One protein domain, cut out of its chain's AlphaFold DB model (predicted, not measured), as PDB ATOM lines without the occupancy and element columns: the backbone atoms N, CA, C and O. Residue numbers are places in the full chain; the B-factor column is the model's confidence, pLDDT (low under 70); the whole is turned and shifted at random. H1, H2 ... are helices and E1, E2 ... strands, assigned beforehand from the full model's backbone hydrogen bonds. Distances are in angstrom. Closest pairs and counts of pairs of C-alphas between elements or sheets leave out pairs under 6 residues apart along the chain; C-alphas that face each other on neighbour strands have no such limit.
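This is residues 296 to 383 of the 392 residues of the protein "MULE domain-containing protein" of Phytophthora megakarya (UniProt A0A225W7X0). What is the shape? A small antiparallel sheet, E1-E2-E3, is built on the hairpin E1 and E2, whose link makes one end of the length, while residues 337 to 343 stick out at the other. H1 grazes the sheet; short H2 and H3 are off it. What is printed? Of 88 residues, under half are in named elements, ordered H1 E1 E2 H2 E3 H3, class mixed. It is only just compact, close to loose, radius of gyration of the C-alphas 14.5 A, spanning 51 by 26 by 21 A.

How do strands pair? E2, residues 325 to 330, is antiparallel to E1, residues 310 to 314, with N 311 and O 329 within hydrogen-bond range at 3.0 A. It is antiparallel to E3, residues 365 to 368, with N 326 and O 367 at 2.8 A. Where are the helices? H1, residues 296 to 306, only grazes the sheet; its closest C-alpha pair with E1, Leu 304 and Ile 310, is 5.6 A apart. H2, residues 350 to 354, and H3, residues 377 to 382, are close but not clearly touching, closest C-alphas Thr 352 and Tyr 378, 7.4 A. Every O i to N i+4 pair is within hydrogen-bond range in H1 and H2, 1 of 2 in H3.

How long are they? E2 and H1 each measure 15.6 A. Where are anchors? C-alpha 296 is at (152.206, 142.682, 105.864), C-alpha 382 at (143.042, 139.330, 99.564).

How large? The farthest C-alphas, Gly 319 and Asn 338, are 51.2 A apart. What is uncertain? The long link E2 to H2 holds residues 335 to 348, under 70 in pLDDT; the printed part has no cut.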
ATOM      1  N   ARG A 296     152.911 142.634 104.583       77.19
ATOM      2  CA  ARG A 296     152.206 142.682 105.864       77.19
ATOM      3  C   ARG A 296     151.897 141.268 106.405       77.19
ATOM      4  O   ARG A 296     152.493 140.933 107.426       77.19
ATOM      5  N   PRO A 297     151.039 140.434 105.786       81.50
ATOM      6  CA  PRO A 297     150.871 139.020 106.122       81.50
ATOM      7  C   PRO A 297     152.179 138.260 106.357       81.50
ATOM      8  O   PRO A 297     152.288 137.586 107.377       81.50
ATOM      9  N   LEU A 298     153.204 138.446 105.515       83.38
ATOM     10  CA  LEU A 298     154.501 137.785 105.704       83.38
ATOM     11  C   LEU A 298     155.198 138.221 107.006       83.38
ATOM     12  O   LEU A 298     155.754 137.399 107.737       83.38
ATOM     13  N   LYS A 299     155.154 139.516 107.343       82.81
ATOM     14  CA  LYS A 299     155.660 140.020 108.633       82.81
ATOM     15  C   LYS A 299     154.886 139.437 109.818       82.81
ATOM     16  O   LYS A 299     155.504 139.153 110.841       82.81
ATOM     17  N   LEU A 300     153.568 139.255 109.703       83.62
ATOM     18  CA  LEU A 300     152.759 138.631 110.759       83.62
ATOM     19  C   LEU A 300     153.099 137.162 110.907       83.62
ATOM     20  O   LEU A 300     153.334 136.721 112.022       83.62
ATOM     21  N   TYR A 301     153.199 136.445 109.798       86.44
ATOM     22  CA  TYR A 301     153.617 135.057 109.782       86.44
ATOM     23  C   TYR A 301     154.952 134.844 110.511       86.44
ATOM     24  O   TYR A 301     155.037 134.028 111.427       86.44
ATOM     25  N   LYS A 302     155.978 135.647 110.188       86.75
ATOM     26  CA  LYS A 302     157.282 135.596 110.873       86.75
ATOM     27  C   LYS A 302     157.153 135.819 112.384       86.75
ATOM     28  O   LYS A 302     157.834 135.162 113.165       86.75
ATOM     29  N   GLN A 303     156.267 136.724 112.808       84.94
ATOM     30  CA  GLN A 303     156.002 136.965 114.229       84.94
ATOM     31  C   GLN A 303     155.244 135.811 114.893       84.94
ATOM     32  O   GLN A 303     155.566 135.469 116.026       84.94
ATOM     33  N   LEU A 304     154.266 135.220 114.206       86.81
ATOM     34  CA  LEU A 304     153.517 134.062 114.691       86.81
ATOM     35  C   LEU A 304     154.444 132.859 114.878       86.81
ATOM     36  O   LEU A 304     154.408 132.252 115.943       86.81
ATOM     37  N   ARG A 305     155.326 132.575 113.907       88.62
ATOM     38  CA  ARG A 305     156.364 131.535 114.030       88.62
ATOM     39  C   ARG A 305     157.266 131.782 115.242       88.62
ATOM     40  O   ARG A 305     157.430 130.888 116.062       88.62
ATOM     41  N   LEU A 306     157.809 132.998 115.384       87.56
ATOM     42  CA  LEU A 306     158.710 133.354 116.492       87.56
ATOM     43  C   LEU A 306     158.059 133.151 117.871       87.56
ATOM     44  O   LEU A 306     158.744 132.862 118.843       87.56
ATOM     45  N   GLN A 307     156.747 133.358 117.968       87.56
ATOM     46  CA  GLN A 307     155.981 133.222 119.210       87.56
ATOM     47  C   GLN A 307     155.263 131.869 119.318       87.56
ATOM     48  O   GLN A 307     154.407 131.727 120.184       87.56
ATOM     49  N   GLN A 308     155.554 130.911 118.427       89.88
ATOM     50  CA  GLN A 308     154.915 129.587 118.392       89.88
ATOM     51  C   GLN A 308     153.373 129.650 118.366       89.88
ATOM     52  O   GLN A 308     152.678 128.785 118.881       89.88
ATOM     53  N   CYS A 309     152.825 130.696 117.741       90.38
ATOM     54  CA  CYS A 309     151.388 130.946 117.616       90.38
ATOM     55  C   CYS A 309     150.823 130.458 116.273       90.38
ATOM     56  O   CYS A 309     149.739 130.876 115.872       90.38
ATOM     57  N   ILE A 310     151.573 129.645 115.528       91.50
ATOM     58  CA  ILE A 310     151.104 129.025 114.293       91.50
ATOM     59  C   ILE A 310     151.699 127.628 114.167       91.50
ATOM     60  O   ILE A 310     152.910 127.454 114.304       91.50
ATOM     61  N   THR A 311     150.846 126.647 113.905       92.62
ATOM     62  CA  THR A 311     151.225 125.253 113.662       92.62
ATOM     63  C   THR A 311     150.590 124.779 112.363       92.62
ATOM     64  O   THR A 311     149.570 125.315 111.931       92.62
ATOM     65  N   ALA A 312     151.212 123.799 111.712       93.06
ATOM     66  CA  ALA A 312     150.657 123.160 110.528       93.06
ATOM     67  C   ALA A 312     150.830 121.649 110.623       93.06
ATOM     68  O   ALA A 312     151.923 121.162 110.903       93.06
ATOM     69  N   GLU A 313     149.752 120.927 110.351       92.25
ATOM     70  CA  GLU A 313     149.735 119.475 110.237       92.25
ATOM     71  C   GLU A 313     149.388 119.101 108.798       92.25
ATOM     72  O   GLU A 313     148.425 119.613 108.226       92.25
ATOM     73  N   ARG A 314     150.192 118.239 108.174       91.31
ATOM     74  CA  ARG A 314     149.929 117.797 106.802       91.31
ATOM     75  C   ARG A 314     148.747 116.833 106.799       91.31
ATOM     76  O   ARG A 314     148.722 115.888 107.579       91.31
ATOM     77  N   MET A 315     147.806 117.034 105.882       90.00
ATOM     78  CA  MET A 315     146.688 116.109 105.719       90.00
ATOM     79  C   MET A 315     147.173 114.741 105.198       90.00
ATOM     80  O   MET A 315     148.166 114.689 104.462       90.00
ATOM     81  N   PRO A 316     146.476 113.636 105.524       88.00
ATOM     82  CA  PRO A 316     146.845 112.304 105.054       88.00
ATOM     83  C   PRO A 316     146.933 112.222 103.521       88.00
ATOM     84  O   PRO A 316     146.184 112.916 102.825       88.00
ATOM     85  N   PRO A 317     147.823 111.375 102.974       83.88
ATOM     86  CA  PRO A 317     147.882 111.130 101.540       83.88
ATOM     87  C   PRO A 317     146.591 110.463 101.049       83.88
ATOM     88  O   PRO A 317     146.020 109.610 101.729       83.88
ATOM     89  N   VAL A 318     146.162 110.811  99.837       76.88
ATOM     90  CA  VAL A 318     145.046 110.148  99.149       76.88
ATOM     91  C   VAL A 318     145.630 109.383  97.966       76.88
ATOM     92  O   VAL A 318     146.306 109.968  97.124       76.88
ATOM     93  N   GLY A 319     145.425 108.063  97.923       78.56
ATOM     94  CA  GLY A 319     145.912 107.222  96.820       78.56
ATOM     95  C   GLY A 319     147.441 107.149  96.686       78.56
ATOM     96  O   GLY A 319     147.942 107.010  95.577       78.56
ATOM     97  N   GLY A 320     148.194 107.284  97.786       73.88
ATOM     98  CA  GLY A 320     149.664 107.197  97.780       73.88
ATOM     99  C   GLY A 320     150.397 108.476  97.353       73.88
ATOM    100  O   GLY A 320     151.623 108.523  97.421       73.88
ATOM    101  N   VAL A 321     149.674 109.536  96.975       75.31
ATOM    102  CA  VAL A 321     150.258 110.850  96.672       75.31
ATOM    103  C   VAL A 321     150.336 111.677  97.953       75.31
ATOM    104  O   VAL A 321     149.339 111.833  98.666       75.31
ATOM    105  N   MET A 322     151.519 112.221  98.255       78.50
ATOM    106  CA  MET A 322     151.688 113.141  99.381       78.50
ATOM    107  C   MET A 322     150.761 114.348  99.228       78.50
ATOM    108  O   MET A 322     150.765 115.018  98.197       78.50
ATOM    109  N   SER A 323     150.002 114.655 100.278       82.25
ATOM    110  CA  SER A 323     149.088 115.794 100.256       82.25
ATOM    111  C   SER A 323     149.852 117.121 100.227       82.25
ATOM    112  O   SER A 323     150.737 117.365 101.058       82.25
ATOM    113  N   SER A 324     149.470 118.005  99.301       86.50
ATOM    114  CA  SER A 324     149.844 119.426  99.290       86.50
ATOM    115  C   SER A 324     149.055 120.247 100.318       86.50
ATOM    116  O   SER A 324     149.282 121.452 100.453       86.50
ATOM    117  N   ARG A 325     148.119 119.617 101.038       90.94
ATOM    118  CA  ARG A 325     147.205 120.290 101.956       90.94
ATOM    119  C   ARG A 325     147.636 120.149 103.403       90.94
ATOM    120  O   ARG A 325     148.062 119.081 103.847       90.94
ATOM    121  N   PHE A 326     147.464 121.234 104.139       93.19
ATOM    122  CA  PHE A 326     147.774 121.343 105.553       93.19
ATOM    123  C   PHE A 326     146.571 121.880 106.313       93.19
ATOM    124  O   PHE A 326     145.861 122.757 105.829       93.19
ATOM    125  N   CYS A 327     146.397 121.392 107.530       94.25
ATOM    126  CA  CYS A 327     145.568 122.000 108.551       94.25
ATOM    127  C   CYS A 327     146.444 122.975 109.347       94.25
ATOM    128  O   CYS A 327     147.370 122.560 110.043       94.25
ATOM    129  N   VAL A 328     146.204 124.279 109.193       94.12
ATOM    130  CA  VAL A 328     147.011 125.346 109.800       94.12
ATOM    131  C   VAL A 328     146.227 126.018 110.920       94.12
ATOM    132  O   VAL A 328     145.229 126.699 110.674       94.12
ATOM    133  N   VAL A 329     146.697 125.864 112.154       93.44
ATOM    134  CA  VAL A 329     146.107 126.509 113.332       93.44
ATOM    135  C   VAL A 329     146.884 127.783 113.628       93.44
ATOM    136  O   VAL A 329     148.087 127.745 113.880       93.44
ATOM    137  N   GLN A 330     146.194 128.923 113.620       90.56
ATOM    138  CA  GLN A 330     146.751 130.207 114.037       90.56
ATOM    139  C   GLN A 330     146.136 130.645 115.369       90.56
ATOM    140  O   GLN A 330     144.921 130.733 115.509       90.56
ATOM    141  N   LEU A 331     146.982 131.001 116.330       88.44
ATOM    142  CA  LEU A 331     146.591 131.585 117.609       88.44
ATOM    143  C   LEU A 331     146.810 133.105 117.607       88.44
ATOM    144  O   LEU A 331     147.566 133.663 116.805       88.44
ATOM    145  N   GLY A 332     146.129 133.803 118.515       82.44
ATOM    146  CA  GLY A 332     146.375 135.225 118.749       82.44
ATOM    147  C   GLY A 332     147.775 135.456 119.322       82.44
ATOM    148  O   GLY A 332     148.215 134.720 120.197       82.44
ATOM    149  N   LEU A 333     148.471 136.499 118.855       78.75
ATOM    150  CA  LEU A 333     149.757 136.886 119.442       78.75
ATOM    151  C   LEU A 333     149.566 137.319 120.911       78.75
ATOM    152  O   LEU A 333     148.659 138.118 121.175       78.75
ATOM    153  N   PRO A 334     150.422 136.868 121.847       74.31
ATOM    154  CA  PRO A 334     150.318 137.245 123.251       74.31
ATOM    155  C   PRO A 334     150.534 138.758 123.453       74.31
ATOM    156  O   PRO A 334     151.283 139.393 122.694       74.31
ATOM    157  N   PRO A 335     149.898 139.365 124.473       65.44
ATOM    158  CA  PRO A 335     150.112 140.765 124.817       65.44
ATOM    159  C   PRO A 335     151.550 140.952 125.305       65.44
ATOM    160  O   PRO A 335     151.995 140.294 126.240       65.44
ATOM    161  N   LEU A 336     152.304 141.841 124.660       59.94
ATOM    162  CA  LEU A 336     153.723 142.001 124.968       59.94
ATOM    163  C   LEU A 336     153.962 143.062 126.023       59.94
ATOM    164  O   LEU A 336     153.570 144.216 125.861       59.94
ATOM    165  N   SER A 337     154.619 142.621 127.095       55.12
ATOM    166  CA  SER A 337     154.539 143.246 128.404       55.12
ATOM    167  C   SER A 337     155.218 144.603 128.504       55.12
ATOM    168  O   SER A 337     154.671 145.395 129.249       55.12
ATOM    169  N   ASN A 338     156.309 144.945 127.787       56.62
ATOM    170  CA  ASN A 338     156.908 146.292 127.966       56.62
ATOM    171  C   ASN A 338     157.917 146.863 126.929       56.62
ATOM    172  O   ASN A 338     158.650 147.781 127.261       56.62
ATOM    173  N   ALA A 339     157.962 146.450 125.654       53.53
ATOM    174  CA  ALA A 339     158.871 147.109 124.674       53.53
ATOM    175  C   ALA A 339     158.293 147.279 123.256       53.53
ATOM    176  O   ALA A 339     159.013 147.378 122.262       53.53
ATOM    177  N   ARG A 340     156.958 147.256 123.124       46.94
ATOM    178  CA  ARG A 340     156.304 146.967 121.835       46.94
ATOM    179  C   ARG A 340     155.021 147.758 121.553       46.94
ATOM    180  O   ARG A 340     154.349 147.451 120.574       46.94
ATOM    181  N   LYS A 341     154.699 148.795 122.342       44.78
ATOM    182  CA  LYS A 341     153.580 149.719 122.042       44.78
ATOM    183  C   LYS A 341     153.737 150.405 120.667       44.78
ATOM    184  O   LYS A 341     152.732 150.719 120.039       44.78
ATOM    185  N   GLU A 342     154.966 150.530 120.147       48.03
ATOM    186  CA  GLU A 342     155.257 151.136 118.834       48.03
ATOM    187  C   GLU A 342     155.521 150.145 117.682       48.03
ATOM    188  O   GLU A 342     155.092 150.393 116.558       48.03
ATOM    189  N   ARG A 343     156.138 148.977 117.919       45.78
ATOM    190  CA  ARG A 343     156.367 147.977 116.844       45.78
ATOM    191  C   ARG A 343     155.098 147.201 116.450       45.78
ATOM    192  O   ARG A 343     155.059 146.589 115.385       45.78
ATOM    193  N   LEU A 344     154.063 147.216 117.305       43.22
ATOM    194  CA  LEU A 344     152.804 146.468 117.172       43.22
ATOM    195  C   LEU A 344     151.553 147.320 116.868       43.22
ATOM    196  O   LEU A 344     150.434 146.828 117.004       43.22
ATOM    197  N   LYS A 345     151.697 148.486 116.224       49.44
ATOM    198  CA  LYS A 345     150.685 148.865 115.207       49.44
ATOM    199  C   LYS A 345     150.644 147.850 114.021       49.44
ATOM    200  O   LYS A 345     150.100 148.152 112.971       49.44
ATOM    201  N   LEU A 346     151.267 146.666 114.190       49.12
ATOM    202  CA  LEU A 346     150.938 145.312 113.710       49.12
ATOM    203  C   LEU A 346     150.138 145.250 112.415       49.12
ATOM    204  O   LEU A 346     148.934 145.391 112.494       49.12
ATOM    205  N   ILE A 347     150.776 144.906 111.292       54.19
ATOM    206  CA  ILE A 347     150.273 144.163 110.102       54.19
ATOM    207  C   ILE A 347     148.872 144.504 109.481       54.19
ATOM    208  O   ILE A 347     148.544 144.045 108.394       54.19
ATOM    209  N   GLY A 348     148.056 145.391 110.036       59.81
ATOM    210  CA  GLY A 348     146.662 145.636 109.658       59.81
ATOM    211  C   GLY A 348     145.828 146.021 110.885       59.81
ATOM    212  O   GLY A 348     146.325 146.039 112.008       59.81
ATOM    213  N   SER A 349     144.545 146.337 110.720       70.19
ATOM    214  CA  SER A 349     143.693 146.630 111.887       70.19
ATOM    215  C   SER A 349     143.441 145.367 112.735       70.19
ATOM    216  O   SER A 349     143.614 144.246 112.252       70.19
ATOM    217  N   VAL A 350     143.010 145.520 113.997       72.19
ATOM    218  CA  VAL A 350     142.581 144.383 114.847       72.19
ATOM    219  C   VAL A 350     141.511 143.550 114.133       72.19
ATOM    220  O   VAL A 350     141.604 142.325 114.095       72.19
ATOM    221  N   ASN A 351     140.562 144.216 113.473       76.50
ATOM    222  CA  ASN A 351     139.523 143.565 112.682       76.50
ATOM    223  C   ASN A 351     140.079 142.831 111.458       76.50
ATOM    224  O   ASN A 351     139.634 141.731 111.158       76.50
ATOM    225  N   THR A 352     141.100 143.385 110.805       76.75
ATOM    226  CA  THR A 352     141.784 142.732 109.681       76.75
ATOM    227  C   THR A 352     142.457 141.432 110.107       76.75
ATOM    228  O   THR A 352     142.377 140.434 109.400       76.75
ATOM    229  N   ARG A 353     143.107 141.417 111.277       77.62
ATOM    230  CA  ARG A 353     143.714 140.189 111.816       77.62
ATOM    231  C   ARG A 353     142.661 139.165 112.227       77.62
ATOM    232  O   ARG A 353     142.869 137.979 112.012       77.62
ATOM    233  N   ARG A 354     141.531 139.619 112.776       85.00
ATOM    234  CA  ARG A 354     140.420 138.745 113.169       85.00
ATOM    235  C   ARG A 354     139.876 137.928 111.996       85.00
ATOM    236  O   ARG A 354     139.589 136.760 112.203       85.00
ATOM    237  N   LEU A 355     139.836 138.465 110.773       86.50
ATOM    238  CA  LEU A 355     139.401 137.705 109.586       86.50
ATOM    239  C   LEU A 355     140.262 136.470 109.268       86.50
ATOM    240  O   LEU A 355     139.830 135.606 108.515       86.50
ATOM    241  N   GLN A 356     141.482 136.384 109.806       87.69
ATOM    242  CA  GLN A 356     142.331 135.191 109.675       87.69
ATOM    243  C   GLN A 356     142.027 134.130 110.742       87.69
ATOM    244  O   GLN A 356     142.551 133.028 110.664       87.69
ATOM    245  N   LEU A 357     141.213 134.452 111.748       88.81
ATOM    246  CA  LEU A 357     140.896 133.585 112.889       88.81
ATOM    247  C   LEU A 357     139.400 133.260 112.979       88.81
ATOM    248  O   LEU A 357     139.008 132.227 113.511       88.81
ATOM    249  N   GLU A 358     138.549 134.162 112.508       87.88
ATOM    250  CA  GLU A 358     137.107 134.059 112.670       87.88
ATOM    251  C   GLU A 358     136.522 132.949 111.806       87.88
ATOM    252  O   GLU A 358     136.718 132.918 110.593       87.88
ATOM    253  N   GLY A 359     135.802 132.033 112.455       88.31
ATOM    254  CA  GLY A 359     135.274 130.838 111.808       88.31
ATOM    255  C   GLY A 359     136.313 129.741 111.569       88.31
ATOM    256  O   GLY A 359     135.975 128.767 110.905       88.31
ATOM    257  N   MET A 360     137.539 129.871 112.099       93.50
ATOM    258  CA  MET A 360     138.555 128.823 111.973       93.50
ATOM    259  C   MET A 360     138.058 127.528 112.638       93.50
ATOM    260  O   MET A 360     137.666 127.571 113.810       93.50
ATOM    261  N   PRO A 361     138.076 126.385 111.929       93.81
ATOM    262  CA  PRO A 361     137.777 125.086 112.519       93.81
ATOM    263  C   PRO A 361     138.718 124.746 113.681       93.81
ATOM    264  O   PRO A 361     139.830 125.267 113.769       93.81
ATOM    265  N   ALA A 362     138.306 123.820 114.551       91.25
ATOM    266  CA  ALA A 362     139.117 123.400 115.699       91.25
ATOM    267  C   ALA A 362     140.485 122.820 115.289       91.25
ATOM    268  O   ALA A 362     141.473 123.022 115.987       91.25
ATOM    269  N   ASN A 363     140.546 122.147 114.138       91.44
ATOM    270  CA  ASN A 363     141.772 121.615 113.545       91.44
ATOM    271  C   ASN A 363     142.509 122.623 112.641       91.44
ATOM    272  O   ASN A 363     143.515 122.268 112.040       91.44
ATOM    273  N   GLY A 364     142.057 123.875 112.549       93.31
ATOM    274  CA  GLY A 364     142.695 124.915 111.740       93.31
ATOM    275  C   GLY A 364     142.125 125.054 110.329       93.31
ATOM    276  O   GLY A 364     141.209 124.343 109.920       93.31
ATOM    277  N   TRP A 365     142.661 126.016 109.581       94.88
ATOM    278  CA  TRP A 365     142.288 126.247 108.186       94.88
ATOM    279  C   TRP A 365     142.909 125.203 107.268       94.88
ATOM    280  O   TRP A 365     144.082 124.869 107.434       94.88
ATOM    281  N   VAL A 366     142.166 124.754 106.255       93.56
ATOM    282  CA  VAL A 366     142.763 123.988 105.162       93.56
ATOM    283  C   VAL A 366     143.522 124.954 104.253       93.56
ATOM    284  O   VAL A 366     142.988 125.973 103.810       93.56
ATOM    285  N   VAL A 367     144.793 124.643 104.015       93.00
ATOM    286  CA  VAL A 367     145.710 125.409 103.170       93.00
ATOM    287  C   VAL A 367     146.302 124.475 102.130       93.00
ATOM    288  O   VAL A 367     146.915 123.475 102.490       93.00
ATOM    289  N   ASP A 368     146.150 124.807 100.851       90.38
ATOM    290  CA  ASP A 368     146.770 124.082  99.741       90.38
ATOM    291  C   ASP A 368     147.962 124.892  99.223       90.38
ATOM    292  O   ASP A 368     147.793 125.968  98.643       90.38
ATOM    293  N   VAL A 369     149.182 124.406  99.471       86.44
ATOM    294  CA  VAL A 369     150.396 125.164  99.123       86.44
ATOM    295  C   VAL A 369     150.699 125.149  97.632       86.44
ATOM    296  O   VAL A 369     151.337 126.078  97.148       86.44
ATOM    297  N   GLN A 370     150.247 124.120  96.907       85.56
ATOM    298  CA  GLN A 370     150.446 124.034  95.460       85.56
ATOM    299  C   GLN A 370     149.422 124.888  94.722       85.56
ATOM    300  O   GLN A 370     149.786 125.627  93.813       85.56
ATOM    301  N   ALA A 371     148.156 124.828  95.144       85.69
ATOM    302  CA  ALA A 371     147.101 125.639  94.544       85.69
ATOM    303  C   ALA A 371     147.103 127.102  95.026       85.69
ATOM    304  O   ALA A 371     146.378 127.916  94.461       85.69
ATOM    305  N   ILE A 372     147.899 127.438  96.054       84.19
ATOM    306  CA  ILE A 372     147.928 128.760  96.698       84.19
ATOM    307  C   ILE A 372     146.519 129.109  97.187       84.19
ATOM    308  O   ILE A 372     145.895 130.052  96.722       84.19
ATOM    309  N   LEU A 373     145.979 128.302  98.104       89.31
ATOM    310  CA  LEU A 373     144.629 128.488  98.645       89.31
ATOM    311  C   LEU A 373     144.619 128.402 100.168       89.31
ATOM    312  O   LEU A 373     145.388 127.654 100.769       89.31
ATOM    313  N   CYS A 374     143.718 129.160 100.788       91.19
ATOM    314  CA  CYS A 374     143.420 129.093 102.211       91.19
ATOM    315  C   CYS A 374     141.944 129.425 102.451       91.19
ATOM    316  O   CYS A 374     141.426 130.397 101.901       91.19
ATOM    317  N   ASP A 375     141.295 128.660 103.325       91.88
ATOM    318  CA  ASP A 375     139.864 128.797 103.623       91.88
ATOM    319  C   ASP A 375     139.505 130.022 104.486       91.88
ATOM    320  O   ASP A 375     138.327 130.320 104.695       91.88
ATOM    321  N   CYS A 376     140.492 130.762 105.005       91.00
ATOM    322  CA  CYS A 376     140.208 131.905 105.872       91.00
ATOM    323  C   CYS A 376     139.556 133.076 105.108       91.00
ATOM    324  O   CYS A 376     139.890 133.372 103.956       91.00
ATOM    325  N   LEU A 377     138.680 133.828 105.788       88.75
ATOM    326  CA  LEU A 377     137.960 134.971 105.201       88.75
ATOM    327  C   LEU A 377     138.900 136.046 104.641       88.75
ATOM    328  O   LEU A 377     138.594 136.692 103.639       88.75
ATOM    329  N   TYR A 378     140.057 136.237 105.279       89.00
ATOM    330  CA  TYR A 378     141.064 137.177 104.796       89.00
ATOM    331  C   TYR A 378     141.618 136.758 103.427       89.00
ATOM    332  O   TYR A 378     141.693 137.589 102.523       89.00
ATOM    333  N   PHE A 379     141.959 135.476 103.254       89.75
ATOM    334  CA  PHE A 379     142.473 134.952 101.991       89.75
ATOM    335  C   PHE A 379     141.429 135.062 100.880       89.75
ATOM    336  O   PHE A 379     141.753 135.534  99.792       89.75
ATOM    337  N   ALA A 380     140.171 134.719 101.180       89.25
ATOM    338  CA  ALA A 380     139.074 134.756 100.215       89.25
ATOM    339  C   ALA A 380     138.993 136.095  99.463       89.25
ATOM    340  O   ALA A 380     138.754 136.108  98.254       89.25
ATOM    341  N   LYS A 381     139.254 137.222 100.145       88.69
ATOM    342  CA  LYS A 381     139.293 138.541  99.503       88.69
ATOM    343  C   LYS A 381     140.682 138.989  99.043       88.69
ATOM    344  O   LYS A 381     140.788 139.645  98.012       88.69
ATOM    345  N   HIS A 382     141.728 138.732  99.817       86.69
ATOM    346  CA  HIS A 382     143.042 139.330  99.564       86.69
ATOM    347  C   HIS A 382     143.976 138.465  98.719       86.69
ATOM    348  O   HIS A 382     145.066 138.931  98.419       86.69
ATOM    349  N   ALA A 383     143.589 137.233  98.368       87.06
ATOM    350  CA  ALA A 383     144.434 136.264  97.661       87.06
ATOM    351  C   ALA A 383     145.810 136.046  98.334       87.06
ATOM    352  O   ALA A 383     146.803 135.710  97.696       87.06
TER     353      ALA A 383